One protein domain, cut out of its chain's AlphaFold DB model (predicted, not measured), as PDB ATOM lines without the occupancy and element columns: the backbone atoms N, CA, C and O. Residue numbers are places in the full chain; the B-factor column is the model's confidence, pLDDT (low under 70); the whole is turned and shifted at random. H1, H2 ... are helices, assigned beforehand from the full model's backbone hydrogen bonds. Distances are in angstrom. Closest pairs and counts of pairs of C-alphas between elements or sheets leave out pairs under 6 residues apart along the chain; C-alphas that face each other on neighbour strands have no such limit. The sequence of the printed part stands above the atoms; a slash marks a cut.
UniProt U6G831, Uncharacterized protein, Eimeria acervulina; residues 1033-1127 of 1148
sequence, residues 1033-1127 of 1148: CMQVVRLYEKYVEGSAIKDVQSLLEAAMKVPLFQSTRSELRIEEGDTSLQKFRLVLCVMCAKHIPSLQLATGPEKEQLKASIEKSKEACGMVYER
ATOM      1  N   CYS A1033     163.913 270.909 152.188       79.19
ATOM      2  CA  CYS A1033     164.286 270.169 153.396       79.19
ATOM      3  C   CYS A1033     163.050 269.672 154.173       79.19
ATOM      4  O   CYS A1033     162.920 268.472 154.420       79.19
ATOM      5  N   MET A1034     162.101 270.563 154.494       78.75
ATOM      6  CA  MET A1034     160.872 270.220 155.230       78.75
ATOM      7  C   MET A1034     160.027 269.156 154.521       78.75
ATOM      8  O   MET A1034     159.495 268.264 155.184       78.75
ATOM      9  N   GLN A1035     159.925 269.224 153.190       84.00
ATOM     10  CA  GLN A1035     159.172 268.252 152.393       84.00
ATOM     11  C   GLN A1035     159.723 266.829 152.577       84.00
ATOM     12  O   GLN A1035     158.952 265.913 152.858       84.00
ATOM     13  N   VAL A1036     161.046 266.633 152.494       85.38
ATOM     14  CA  VAL A1036     161.647 265.298 152.669       85.38
ATOM     15  C   VAL A1036     161.653 264.853 154.136       85.38
ATOM     16  O   VAL A1036     161.413 263.676 154.400       85.38
ATOM     17  N   VAL A1037     161.830 265.767 155.099       83.62
ATOM     18  CA  VAL A1037     161.695 265.440 156.533       83.62
ATOM     19  C   VAL A1037     160.291 264.902 156.843       83.62
ATOM     20  O   VAL A1037     160.180 263.856 157.476       83.62
ATOM     21  N   ARG A1038     159.225 265.522 156.314       83.00
ATOM     22  CA  ARG A1038     157.835 265.035 156.464       83.00
ATOM     23  C   ARG A1038     157.569 263.693 155.767       83.00
ATOM     24  O   ARG A1038     156.712 262.936 156.217       83.00
ATOM     25  N   LEU A1039     158.274 263.372 154.678       86.69
ATOM     26  CA  LEU A1039     158.208 262.039 154.059       86.69
ATOM     27  C   LEU A1039     158.902 260.987 154.940       86.69
ATOM     28  O   LEU A1039     158.361 259.901 155.137       86.69
ATOM     29  N   TYR A1040     160.057 261.328 155.518       84.75
ATOM     30  CA  TYR A1040     160.790 260.453 156.436       84.75
ATOM     31  C   TYR A1040     160.030 260.204 157.751       84.75
ATOM     32  O   TYR A1040     159.969 259.070 158.220       84.75
ATOM     33  N   GLU A1041     159.376 261.231 158.298       80.56
ATOM     34  CA  GLU A1041     158.482 261.142 159.462       80.56
ATOM     35  C   GLU A1041     157.314 260.171 159.203       80.56
ATOM     36  O   GLU A1041     157.104 259.240 159.977       80.56
ATOM     37  N   LYS A1042     156.626 260.291 158.057       83.00
ATOM     38  CA  LYS A1042     155.539 259.372 157.658       83.00
ATOM     39  C   LYS A1042     155.983 257.929 157.428       83.00
ATOM     40  O   LYS A1042     155.174 257.022 157.612       83.00
ATOM     41  N   TYR A1043     157.234 257.723 157.014       83.69
ATOM     42  CA  TYR A1043     157.837 256.394 156.928       83.69
ATOM     43  C   TYR A1043     158.114 255.810 158.321       83.69
ATOM     44  O   TYR A1043     157.772 254.661 158.585       83.69
ATOM     45  N   VAL A1044     158.658 256.614 159.239       77.31
ATOM     46  CA  VAL A1044     158.911 256.211 160.633       77.31
ATOM     47  C   VAL A1044     157.618 255.902 161.395       77.31
ATOM     48  O   VAL A1044     157.585 254.957 162.178       77.31
ATOM     49  N   GLU A1045     156.541 256.649 161.150       76.69
ATOM     50  CA  GLU A1045     155.215 256.359 161.713       76.69
ATOM     51  C   GLU A1045     154.480 255.207 160.989       76.69
ATOM     52  O   GLU A1045     153.380 254.838 161.397       76.69
ATOM     53  N   GLY A1046     155.047 254.652 159.907       70.25
ATOM     54  CA  GLY A1046     154.464 253.562 159.106       70.25
ATOM     55  C   GLY A1046     153.106 253.884 158.466       70.25
ATOM     56  O   GLY A1046     152.385 252.980 158.037       70.25
ATOM     57  N   SER A1047     152.722 255.164 158.440       69.56
ATOM     58  CA  SER A1047     151.325 255.590 158.310       69.56
ATOM     59  C   SER A1047     150.844 255.639 156.860       69.56
ATOM     60  O   SER A1047     149.788 255.093 156.546       69.56
ATOM     61  N   ALA A1048     151.638 256.252 155.977       72.50
ATOM     62  CA  ALA A1048     151.350 256.402 154.543       72.50
ATOM     63  C   ALA A1048     152.548 256.053 153.633       72.50
ATOM     64  O   ALA A1048     152.465 256.172 152.414       72.50
ATOM     65  N   ILE A1049     153.682 255.658 154.217       75.12
ATOM     66  CA  ILE A1049     154.861 255.131 153.521       75.12
ATOM     67  C   ILE A1049     155.356 253.974 154.388       75.12
ATOM     68  O   ILE A1049     155.590 254.171 155.574       75.12
ATOM     69  N   LYS A1050     155.442 252.759 153.839       76.81
ATOM     70  CA  LYS A1050     155.636 251.530 154.641       76.81
ATOM     71  C   LYS A1050     156.996 250.867 154.437       76.81
ATOM     72  O   LYS A1050     157.362 249.961 155.177       76.81
ATOM     73  N   ASP A1051     157.752 251.339 153.456       83.25
ATOM     74  CA  ASP A1051     159.009 250.756 153.011       83.25
ATOM     75  C   ASP A1051     159.964 251.848 152.485       83.25
ATOM     76  O   ASP A1051     159.567 252.986 152.211       83.25
ATOM     77  N   VAL A1052     161.246 251.496 152.357       82.50
ATOM     78  CA  VAL A1052     162.310 252.443 151.981       82.50
ATOM     79  C   VAL A1052     162.290 252.785 150.483       82.50
ATOM     80  O   VAL A1052     162.745 253.865 150.107       82.50
ATOM     81  N   GLN A1053     161.728 251.919 149.632       85.75
ATOM     82  CA  GLN A1053     161.602 252.157 148.192       85.75
ATOM     83  C   GLN A1053     160.598 253.287 147.940       85.75
ATOM     84  O   GLN A1053     160.947 254.308 147.347       85.75
ATOM     85  N   SER A1054     159.391 253.167 148.499       88.50
ATOM     86  CA  SER A1054     158.336 254.184 148.455       88.50
ATOM     87  C   SER A1054     158.794 255.521 149.050       88.50
ATOM     88  O   SER A1054     158.478 256.586 148.514       88.50
ATOM     89  N   LEU A1055     159.583 255.485 150.133       89.81
ATOM     90  CA  LEU A1055     160.210 256.673 150.720       89.81
ATOM     91  C   LEU A1055     161.203 257.337 149.749       89.81
ATOM     92  O   LEU A1055     161.150 258.554 149.549       89.81
ATOM     93  N   LEU A1056     162.103 256.557 149.143       88.38
ATOM     94  CA  LEU A1056     163.105 257.061 148.204       88.38
ATOM     95  C   LEU A1056     162.443 257.633 146.944       88.38
ATOM     96  O   LEU A1056     162.769 258.746 146.539       88.38
ATOM     97  N   GLU A1057     161.458 256.944 146.372       89.56
ATOM     98  CA  GLU A1057     160.691 257.415 145.212       89.56
ATOM     99  C   GLU A1057     159.840 258.657 145.504       89.56
ATOM    100  O   GLU A1057     159.547 259.436 144.593       89.56
ATOM    101  N   ALA A1058     159.413 258.864 146.751       88.88
ATOM    102  CA  ALA A1058     158.761 260.101 147.164       88.88
ATOM    103  C   ALA A1058     159.773 261.251 147.324       88.88
ATOM    104  O   ALA A1058     159.509 262.361 146.864       88.88
ATOM    105  N   ALA A1059     160.944 260.993 147.913       90.06
ATOM    106  CA  ALA A1059     161.979 262.007 148.131       90.06
ATOM    107  C   ALA A1059     162.714 262.421 146.847       90.06
ATOM    108  O   ALA A1059     163.036 263.594 146.682       90.06
ATOM    109  N   MET A1060     162.931 261.502 145.902       88.88
ATOM    110  CA  MET A1060     163.559 261.794 144.604       88.88
ATOM    111  C   MET A1060     162.707 262.720 143.719       88.88
ATOM    112  O   MET A1060     163.229 263.315 142.782       88.88
ATOM    113  N   LYS A1061     161.420 262.915 144.045       90.31
ATOM    114  CA  LYS A1061     160.553 263.938 143.428       90.31
ATOM    115  C   LYS A1061     160.825 265.356 143.962       90.31
ATOM    116  O   LYS A1061     160.283 266.312 143.414       90.31
ATOM    117  N   VAL A1062     161.665 265.510 144.993       89.81
ATOM    118  CA  VAL A1062     162.163 266.802 145.496       89.81
ATOM    119  C   VAL A1062     163.530 267.090 144.847       89.81
ATOM    120  O   VAL A1062     164.516 266.437 145.200       89.81
ATOM    121  N   PRO A1063     163.654 268.070 143.925       85.44
ATOM    122  CA  PRO A1063     164.850 268.211 143.081       85.44
ATOM    123  C   PRO A1063     166.171 268.414 143.838       85.44
ATOM    124  O   PRO A1063     167.222 267.949 143.400       85.44
ATOM    125  N   LEU A1064     166.135 269.075 145.001       83.56
ATOM    126  CA  LEU A1064     167.330 269.312 145.817       83.56
ATOM    127  C   LEU A1064     167.865 268.024 146.474       83.56
ATOM    128  O   LEU A1064     169.076 267.894 146.683       83.56
ATOM    129  N   PHE A1065     166.981 267.059 146.754       89.69
ATOM    130  CA  PHE A1065     167.351 265.743 147.275       89.69
ATOM    131  C   PHE A1065     168.035 264.921 146.184       89.69
ATOM    132  O   PHE A1065     169.128 264.402 146.406       89.69
ATOM    133  N   GLN A1066     167.446 264.898 144.982       89.50
ATOM    134  CA  GLN A1066     168.033 264.262 143.802       89.50
ATOM    135  C   GLN A1066     169.420 264.846 143.480       89.50
ATOM    136  O   GLN A1066     170.386 264.090 143.412       89.50
ATOM    137  N   SER A1067     169.558 266.178 143.385       87.06
ATOM    138  CA  SER A1067     170.864 266.833 143.164       87.06
ATOM    139  C   SER A1067     171.886 266.434 144.228       87.06
ATOM    140  O   SER A1067     172.990 266.002 143.905       87.06
ATOM    141  N   THR A1068     171.505 266.502 145.508       84.88
ATOM    142  CA  THR A1068     172.423 266.183 146.611       84.88
ATOM    143  C   THR A1068     172.838 264.714 146.619       84.88
ATOM    144  O   THR A1068     173.996 264.422 146.912       84.88
ATOM    145  N   ARG A1069     171.945 263.793 146.245       88.38
ATOM    146  CA  ARG A1069     172.267 262.371 146.081       88.38
ATOM    147  C   ARG A1069     173.277 262.142 144.951       88.38
ATOM    148  O   ARG A1069     174.254 261.419 145.157       88.38
ATOM    149  N   SER A1070     173.077 262.793 143.805       88.06
ATOM    150  CA  SER A1070     173.977 262.716 142.647       88.06
ATOM    151  C   SER A1070     175.355 263.316 142.937       88.06
ATOM    152  O   SER A1070     176.373 262.719 142.593       88.06
ATOM    153  N   GLU A1071     175.417 264.457 143.629       86.31
ATOM    154  CA  GLU A1071     176.674 265.085 144.064       86.31
ATOM    155  C   GLU A1071     177.463 264.203 145.047       86.31
ATOM    156  O   GLU A1071     178.685 264.104 144.944       86.31
ATOM    157  N   LEU A1072     176.767 263.510 145.956       81.38
ATOM    158  CA  LEU A1072     177.347 262.509 146.861       81.38
ATOM    159  C   LEU A1072     177.715 261.187 146.155       81.38
ATOM    160  O   LEU A1072     178.231 260.280 146.807       81.38
ATOM    161  N   ARG A1073     177.478 261.075 144.838       89.50
ATOM    162  CA  ARG A1073     177.756 259.898 143.992       89.50
ATOM    163  C   ARG A1073     177.110 258.603 144.497       89.50
ATOM    164  O   ARG A1073     177.683 257.525 144.360       89.50
ATOM    165  N   ILE A1074     175.917 258.704 145.083       84.81
ATOM    166  CA  ILE A1074     175.152 257.539 145.538       84.81
ATOM    167  C   ILE A1074     174.303 257.035 144.364       84.81
ATOM    168  O   ILE A1074     173.373 257.717 143.935       84.81
ATOM    169  N   GLU A1075     174.636 255.843 143.862       81.31
ATOM    170  CA  GLU A1075     173.999 255.194 142.706       81.31
ATOM    171  C   GLU A1075     172.470 255.138 142.830       81.31
ATOM    172  O   GLU A1075     171.939 254.935 143.919       81.31
ATOM    173  N   GLU A1076     171.728 255.302 141.731       72.75
ATOM    174  CA  GLU A1076     170.260 255.431 141.785       72.75
ATOM    175  C   GLU A1076     169.556 254.185 142.354       72.75
ATOM    176  O   GLU A1076     168.557 254.327 143.055       72.75
ATOM    177  N   GLY A1077     170.124 252.990 142.151       74.62
ATOM    178  CA  GLY A1077     169.617 251.732 142.713       74.62
ATOM    179  C   GLY A1077     169.919 251.493 144.201       74.62
ATOM    180  O   GLY A1077     169.477 250.485 144.745       74.62
ATOM    181  N   ASP A1078     170.669 252.371 144.880       75.88
ATOM    182  CA  ASP A1078     171.054 252.163 146.283       75.88
ATOM    183  C   ASP A1078     169.941 252.579 147.264       75.88
ATOM    184  O   ASP A1078     169.784 253.745 147.647       75.88
ATOM    185  N   THR A1079     169.153 251.604 147.691       81.88
ATOM    186  CA  THR A1079     167.962 251.809 148.523       81.88
ATOM    187  C   THR A1079     168.269 251.815 150.026       81.88
ATOM    188  O   THR A1079     167.365 251.702 150.852       81.88
ATOM    189  N   SER A1080     169.540 251.986 150.418       84.25
ATOM    190  CA  SER A1080     169.950 252.021 151.825       84.25
ATOM    191  C   SER A1080     169.341 253.203 152.587       84.25
ATOM    192  O   SER A1080     169.623 254.373 152.308       84.25
ATOM    193  N   LEU A1081     168.587 252.894 153.646       80.00
ATOM    194  CA  LEU A1081     168.011 253.884 154.561       80.00
ATOM    195  C   LEU A1081     169.083 254.760 155.234       80.00
ATOM    196  O   LEU A1081     168.846 255.940 155.489       80.00
ATOM    197  N   GLN A1082     170.284 254.228 155.484       75.25
ATOM    198  CA  GLN A1082     171.392 255.017 156.034       75.25
ATOM    199  C   GLN A1082     171.924 256.035 155.015       75.25
ATOM    200  O   GLN A1082     172.182 257.185 155.376       75.25
ATOM    201  N   LYS A1083     172.018 255.664 153.731       78.12
ATOM    202  CA  LYS A1083     172.399 256.606 152.668       78.12
ATOM    203  C   LYS A1083     171.289 257.622 152.387       78.12
ATOM    204  O   LYS A1083     171.597 258.791 152.179       78.12
ATOM    205  N   PHE A1084     170.015 257.236 152.496       87.75
ATOM    206  CA  PHE A1084     168.889 258.179 152.500       87.75
ATOM    207  C   PHE A1084     169.026 259.223 153.625       87.75
ATOM    208  O   PHE A1084     168.978 260.425 153.355       87.75
ATOM    209  N   ARG A1085     169.252 258.774 154.874       81.06
ATOM    210  CA  ARG A1085     169.481 259.649 156.043       81.06
ATOM    211  C   ARG A1085     170.660 260.609 155.792       81.06
ATOM    212  O   ARG A1085     170.527 261.802 156.048       81.06
ATOM    213  N   LEU A1086     171.768 260.125 155.219       72.62
ATOM    214  CA  LEU A1086     172.928 260.955 154.862       72.62
ATOM    215  C   LEU A1086     172.588 262.046 153.830       72.62
ATOM    216  O   LEU A1086     172.920 263.211 154.057       72.62
ATOM    217  N   VAL A1087     171.903 261.701 152.730       81.31
ATOM    218  CA  VAL A1087     171.468 262.685 151.717       81.31
ATOM    219  C   VAL A1087     170.554 263.736 152.349       81.31
ATOM    220  O   VAL A1087     170.747 264.922 152.098       81.31
ATOM    221  N   LEU A1088     169.608 263.327 153.204       81.06
ATOM    222  CA  LEU A1088     168.700 264.241 153.899       81.06
ATOM    223  C   LEU A1088     169.464 265.241 154.782       81.06
ATOM    224  O   LEU A1088     169.240 266.449 154.678       81.06
ATOM    225  N   CYS A1089     170.413 264.764 155.592       73.19
ATOM    226  CA  CYS A1089     171.245 265.624 156.435       73.19
ATOM    227  C   CYS A1089     172.093 266.611 155.614       73.19
ATOM    228  O   CYS A1089     172.114 267.800 155.933       73.19
ATOM    229  N   VAL A1090     172.755 266.154 154.543       72.81
ATOM    230  CA  VAL A1090     173.574 267.025 153.678       72.81
ATOM    231  C   VAL A1090     172.701 268.027 152.913       72.81
ATOM    232  O   VAL A1090     173.066 269.197 152.811       72.81
ATOM    233  N   MET A1091     171.528 267.611 152.429       79.50
ATOM    234  CA  MET A1091     170.586 268.483 151.724       79.50
ATOM    235  C   MET A1091     170.103 269.615 152.638       79.50
ATOM    236  O   MET A1091     170.209 270.780 152.271       79.50
ATOM    237  N   CYS A1092     169.637 269.297 153.848       73.56
ATOM    238  CA  CYS A1092     169.218 270.313 154.813       73.56
ATOM    239  C   CYS A1092     170.392 271.217 155.248       73.56
ATOM    240  O   CYS A1092     170.214 272.426 155.394       73.56
ATOM    241  N   ALA A1093     171.615 270.681 155.366       65.44
ATOM    242  CA  ALA A1093     172.807 271.481 155.664       65.44
ATOM    243  C   ALA A1093     173.178 272.477 154.544       65.44
ATOM    244  O   ALA A1093     173.685 273.561 154.841       65.44
ATOM    245  N   LYS A1094     172.875 272.184 153.270       66.12
ATOM    246  CA  LYS A1094     173.108 273.112 152.141       66.12
ATOM    247  C   LYS A1094     172.276 274.399 152.196       66.12
ATOM    248  O   LYS A1094     172.636 275.360 151.523       66.12
ATOM    249  N   HIS A1095     171.223 274.472 153.012       61.12
ATOM    250  CA  HIS A1095     170.498 275.729 153.241       61.12
ATOM    251  C   HIS A1095     171.241 276.689 154.194       61.12
ATOM    252  O   HIS A1095     170.907 277.873 154.248       61.12
ATOM    253  N   ILE A1096     172.265 276.226 154.925       54.94
ATOM    254  CA  ILE A1096     172.981 277.040 155.924       54.94
ATOM    255  C   ILE A1096     173.774 278.200 155.278       54.94
ATOM    256  O   ILE A1096     173.612 279.329 155.749       54.94
ATOM    257  N   PRO A1097     174.555 278.013 154.188       48.50
ATOM    258  CA  PRO A1097     175.180 279.133 153.471       48.50
ATOM    259  C   PRO A1097     174.150 280.118 152.897       48.50
ATOM    260  O   PRO A1097     174.325 281.331 152.998       48.50
ATOM    261  N   SER A1098     173.028 279.615 152.371       53.16
ATOM    262  CA  SER A1098     171.935 280.454 151.863       53.16
ATOM    263  C   SER A1098     171.325 281.328 152.963       53.16
ATOM    264  O   SER A1098     171.066 282.505 152.733       53.16
ATOM    265  N   LEU A1099     171.173 280.810 154.189       50.22
ATOM    266  CA  LEU A1099     170.706 281.582 155.347       50.22
ATOM    267  C   LEU A1099     171.717 282.655 155.792       50.22
ATOM    268  O   LEU A1099     171.315 283.713 156.285       50.22
ATOM    269  N   GLN A1100     173.021 282.429 155.603       46.88
ATOM    270  CA  GLN A1100     174.046 283.448 155.861       46.88
ATOM    271  C   GLN A1100     173.930 284.623 154.878       46.88
ATOM    272  O   GLN A1100     173.997 285.771 155.320       46.88
ATOM    273  N   LEU A1101     173.667 284.344 153.595       44.12
ATOM    274  CA  LEU A1101     173.530 285.345 152.526       44.12
ATOM    275  C   LEU A1101     172.146 286.024 152.469       44.12
ATOM    276  O   LEU A1101     172.056 287.193 152.097       44.12
ATOM    277  N   ALA A1102     171.072 285.330 152.859       49.19
ATOM    278  CA  ALA A1102     169.716 285.878 152.872       49.19
ATOM    279  C   ALA A1102     169.563 287.033 153.879       49.19
ATOM    280  O   ALA A1102     170.127 287.013 154.981       49.19
ATOM    281  N   THR A1103     168.743 288.028 153.532       51.91
ATOM    282  CA  THR A1103     168.437 289.195 154.378       51.91
ATOM    283  C   THR A1103     166.932 289.479 154.409       51.91
ATOM    284  O   THR A1103     166.181 289.035 153.543       51.91
ATOM    285  N   GLY A1104     166.461 290.183 155.443       72.94
ATOM    286  CA  GLY A1104     165.039 290.506 155.593       72.94
ATOM    287  C   GLY A1104     164.133 289.270 155.775       72.94
ATOM    288  O   GLY A1104     164.540 288.311 156.436       72.94
ATOM    289  N   PRO A1105     162.895 289.277 155.235       54.66
ATOM    290  CA  PRO A1105     161.878 288.266 155.547       54.66
ATOM    291  C   PRO A1105     162.233 286.857 155.054       54.66
ATOM    292  O   PRO A1105     161.866 285.877 155.695       54.66
ATOM    293  N   GLU A1106     162.992 286.743 153.961       52.94
ATOM    294  CA  GLU A1106     163.461 285.458 153.428       52.94
ATOM    295  C   GLU A1106     164.413 284.750 154.407       52.94
ATOM    296  O   GLU A1106     164.322 283.536 154.600       52.94
ATOM    297  N   LYS A1107     165.257 285.516 155.116       61.91
ATOM    298  CA  LYS A1107     166.143 284.989 156.165       61.91
ATOM    299  C   LYS A1107     165.351 284.396 157.328       61.91
ATOM    300  O   LYS A1107     165.689 283.318 157.811       61.91
ATOM    301  N   GLU A1108     164.294 285.076 157.768       63.75
ATOM    302  CA  GLU A1108     163.432 284.589 158.851       63.75
ATOM    303  C   GLU A1108     162.565 283.397 158.406       63.75
ATOM    304  O   GLU A1108     162.369 282.473 159.193       63.75
ATOM    305  N   GLN A1109     162.144 283.328 157.137       62.03
ATOM    306  CA  GLN A1109     161.473 282.142 156.585       62.03
ATOM    307  C   GLN A1109     162.411 280.918 156.528       62.03
ATOM    308  O   GLN A1109     162.023 279.836 156.971       62.03
ATOM    309  N   LEU A1110     163.657 281.079 156.062       58.72
ATOM    310  CA  LEU A1110     164.685 280.022 156.082       58.72
ATOM    311  C   LEU A1110     165.041 279.582 157.512       58.72
ATOM    312  O   LEU A1110     165.194 278.393 157.785       58.72
ATOM    313  N   LYS A1111     165.130 280.528 158.450       63.44
ATOM    314  CA  LYS A1111     165.404 280.271 159.871       63.44
ATOM    315  C   LYS A1111     164.263 279.510 160.553       63.44
ATOM    316  O   LYS A1111     164.526 278.552 161.276       63.44
ATOM    317  N   ALA A1112     163.011 279.873 160.269       65.12
ATOM    318  CA  ALA A1112     161.836 279.134 160.727       65.12
ATOM    319  C   ALA A1112     161.760 277.723 160.109       65.12
ATOM    320  O   ALA A1112     161.435 276.770 160.814       65.12
ATOM    321  N   SER A1113     162.116 277.570 158.826       56.34
ATOM    322  CA  SER A1113     162.227 276.261 158.157       56.34
ATOM    323  C   SER A1113     163.242 275.342 158.850       56.34
ATOM    324  O   SER A1113     162.927 274.199 159.187       56.34
ATOM    325  N   ILE A1114     164.450 275.850 159.123       61.38
ATOM    326  CA  ILE A1114     165.538 275.070 159.735       61.38
ATOM    327  C   ILE A1114     165.224 274.682 161.186       61.38
ATOM    328  O   ILE A1114     165.507 273.555 161.591       61.38
ATOM    329  N   GLU A1115     164.599 275.558 161.974       61.97
ATOM    330  CA  GLU A1115     164.186 275.197 163.336       61.97
ATOM    331  C   GLU A1115     163.033 274.175 163.340       61.97
ATOM    332  O   GLU A1115     163.110 273.197 164.083       61.97
ATOM    333  N   LYS A1116     162.043 274.307 162.442       58.47
ATOM    334  CA  LYS A1116     160.935 273.340 162.287       58.47
ATOM    335  C   LYS A1116     161.413 271.959 161.809       58.47
ATOM    336  O   LYS A1116     160.907 270.938 162.272       58.47
ATOM    337  N   SER A1117     162.414 271.898 160.925       53.31
ATOM    338  CA  SER A1117     163.013 270.621 160.485       53.31
ATOM    339  C   SER A1117     163.902 270.008 161.563       53.31
ATOM    340  O   SER A1117     163.893 268.791 161.738       53.31
ATOM    341  N   LYS A1118     164.619 270.826 162.341       58.38
ATOM    342  CA  LYS A1118     165.379 270.379 163.517       58.38
ATOM    343  C   LYS A1118     164.475 269.801 164.615       58.38
ATOM    344  O   LYS A1118     164.856 268.810 165.229       58.38
ATOM    345  N   GLU A1119     163.304 270.388 164.847       57.34
ATOM    346  CA  GLU A1119     162.302 269.887 165.799       57.34
ATOM    347  C   GLU A1119     161.713 268.536 165.352       57.34
ATOM    348  O   GLU A1119     161.768 267.566 166.109       57.34
ATOM    349  N   ALA A1120     161.262 268.430 164.096       49.78
ATOM    350  CA  ALA A1120     160.746 267.179 163.531       49.78
ATOM    351  C   ALA A1120     161.800 266.050 163.530       49.78
ATOM    352  O   ALA A1120     161.534 264.942 163.997       49.78
ATOM    353  N   CYS A1121     163.035 266.338 163.099       49.28
ATOM    354  CA  CYS A1121     164.145 265.383 163.180       49.28
ATOM    355  C   CYS A1121     164.472 264.971 164.628       49.28
ATOM    356  O   CYS A1121     164.859 263.826 164.851       49.28
ATOM    357  N   GLY A1122     164.299 265.871 165.604       50.69
ATOM    358  CA  GLY A1122     164.464 265.575 167.029       50.69
ATOM    359  C   GLY A1122     163.444 264.554 167.535       50.69
ATOM    360  O   GLY A1122     163.838 263.514 168.061       50.69
ATOM    361  N   MET A1123     162.148 264.790 167.298       52.66
ATOM    362  CA  MET A1123     161.100 263.835 167.691       52.66
ATOM    363  C   MET A1123     161.259 262.471 167.010       52.66
ATOM    364  O   MET A1123     161.036 261.435 167.638       52.66
ATOM    365  N   VAL A1124     161.678 262.446 165.742       48.59
ATOM    366  CA  VAL A1124     161.964 261.193 165.031       48.59
ATOM    367  C   VAL A1124     163.164 260.458 165.644       48.59
ATOM    368  O   VAL A1124     163.094 259.242 165.817       48.59
ATOM    369  N   TYR A1125     164.234 261.163 166.028       50.25
ATOM    370  CA  TYR A1125     165.401 260.571 166.698       50.25
ATOM    371  C   TYR A1125     165.025 259.943 168.051       50.25
ATOM    372  O   TYR A1125     165.395 258.800 168.325       50.25
ATOM    373  N   GLU A1126     164.251 260.654 168.876       52.53
ATOM    374  CA  GLU A1126     163.818 260.175 170.197       52.53
ATOM    375  C   GLU A1126     162.899 258.946 170.109       52.53
ATOM    376  O   GLU A1126     163.060 258.006 170.886       52.53
ATOM    377  N   ARG A1127     161.976 258.909 169.135       50.62
ATOM    378  CA  ARG A1127     161.031 257.789 168.955       50.62
ATOM    379  C   ARG A1127     161.641 256.524 168.338       50.62
ATOM    380  O   ARG A1127     161.049 255.461 168.475       50.62
TER     381      ARG A1127
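AT A GLANCE: This is residues 1033 to 1127 of the 1148 residues of an uncharacterized protein of Eimeria acervulina (UniProt U6G831). The long helix H6 runs along one side of a group of mostly aligned helices, with H1 beside it in the middle, while H4 and H5 follow each other nearly end to end and H5 folds back into H6. H2 packs on H1, the short H3 crosses H4, and H5 with the first turns of H6 makes one end of the long axis. The printed part has 95 residues with six named helices, H1 to H6 in chain order, and no named strand: all helix. It is compact, with a radius of gyration of the C-alphas of 13.7 A and spans of 40 by 30 by 20 A.

HOW THE PARTS SIT: H6, residues 1105 to 1127, touches H1, residues 1033 to 1044, the same way at a shallow tilt of 16 degrees; their closest C-alphas, of Ser 1117 and Met 1034, are 5.7 A apart. H1, the hub, touches three helices. It forms a helical hairpin with H2, residues 1052 to 1059, closest at the C-alphas of Val 1036 and Ala 1059, 5.6 A. With residues 1033 to 1037 alone it touches H4, residues 1081 to 1093, closest at C-alphas 1033 and 1092, 5.1 A. H3, residues 1063 to 1071, touches H4 only just about perpendicular, at 71 degrees, closest at C-alphas 1069 and 1087, 5.7 A. H5, residues 1095 to 1101, forms a helical hairpin with H6, closest at C-alphas 1099 and 1107, 5.8 A. H4 and H5 meet only through their link. In the six helices each O i to N i+4 pair is within hydrogen-bond range.

IN THESE COORDINATES: H1 begins at C-alpha 1033 (164.286, 270.169, 153.396). H6 is 33.3 A long and ends at C-alpha 1127 (161.031, 257.789, 168.955); H4 is 18.3 A and H1 16.6 A.

THE WHOLE: The farthest C-alphas, of Gly 1077 and Gly 1104, are 41.1 A apart. The printed part has no cut and no long link. Mean pLDDT of the printed part is 72.5; residues 1047, 1093 to 1103 and 1105 to 1127 are under 70.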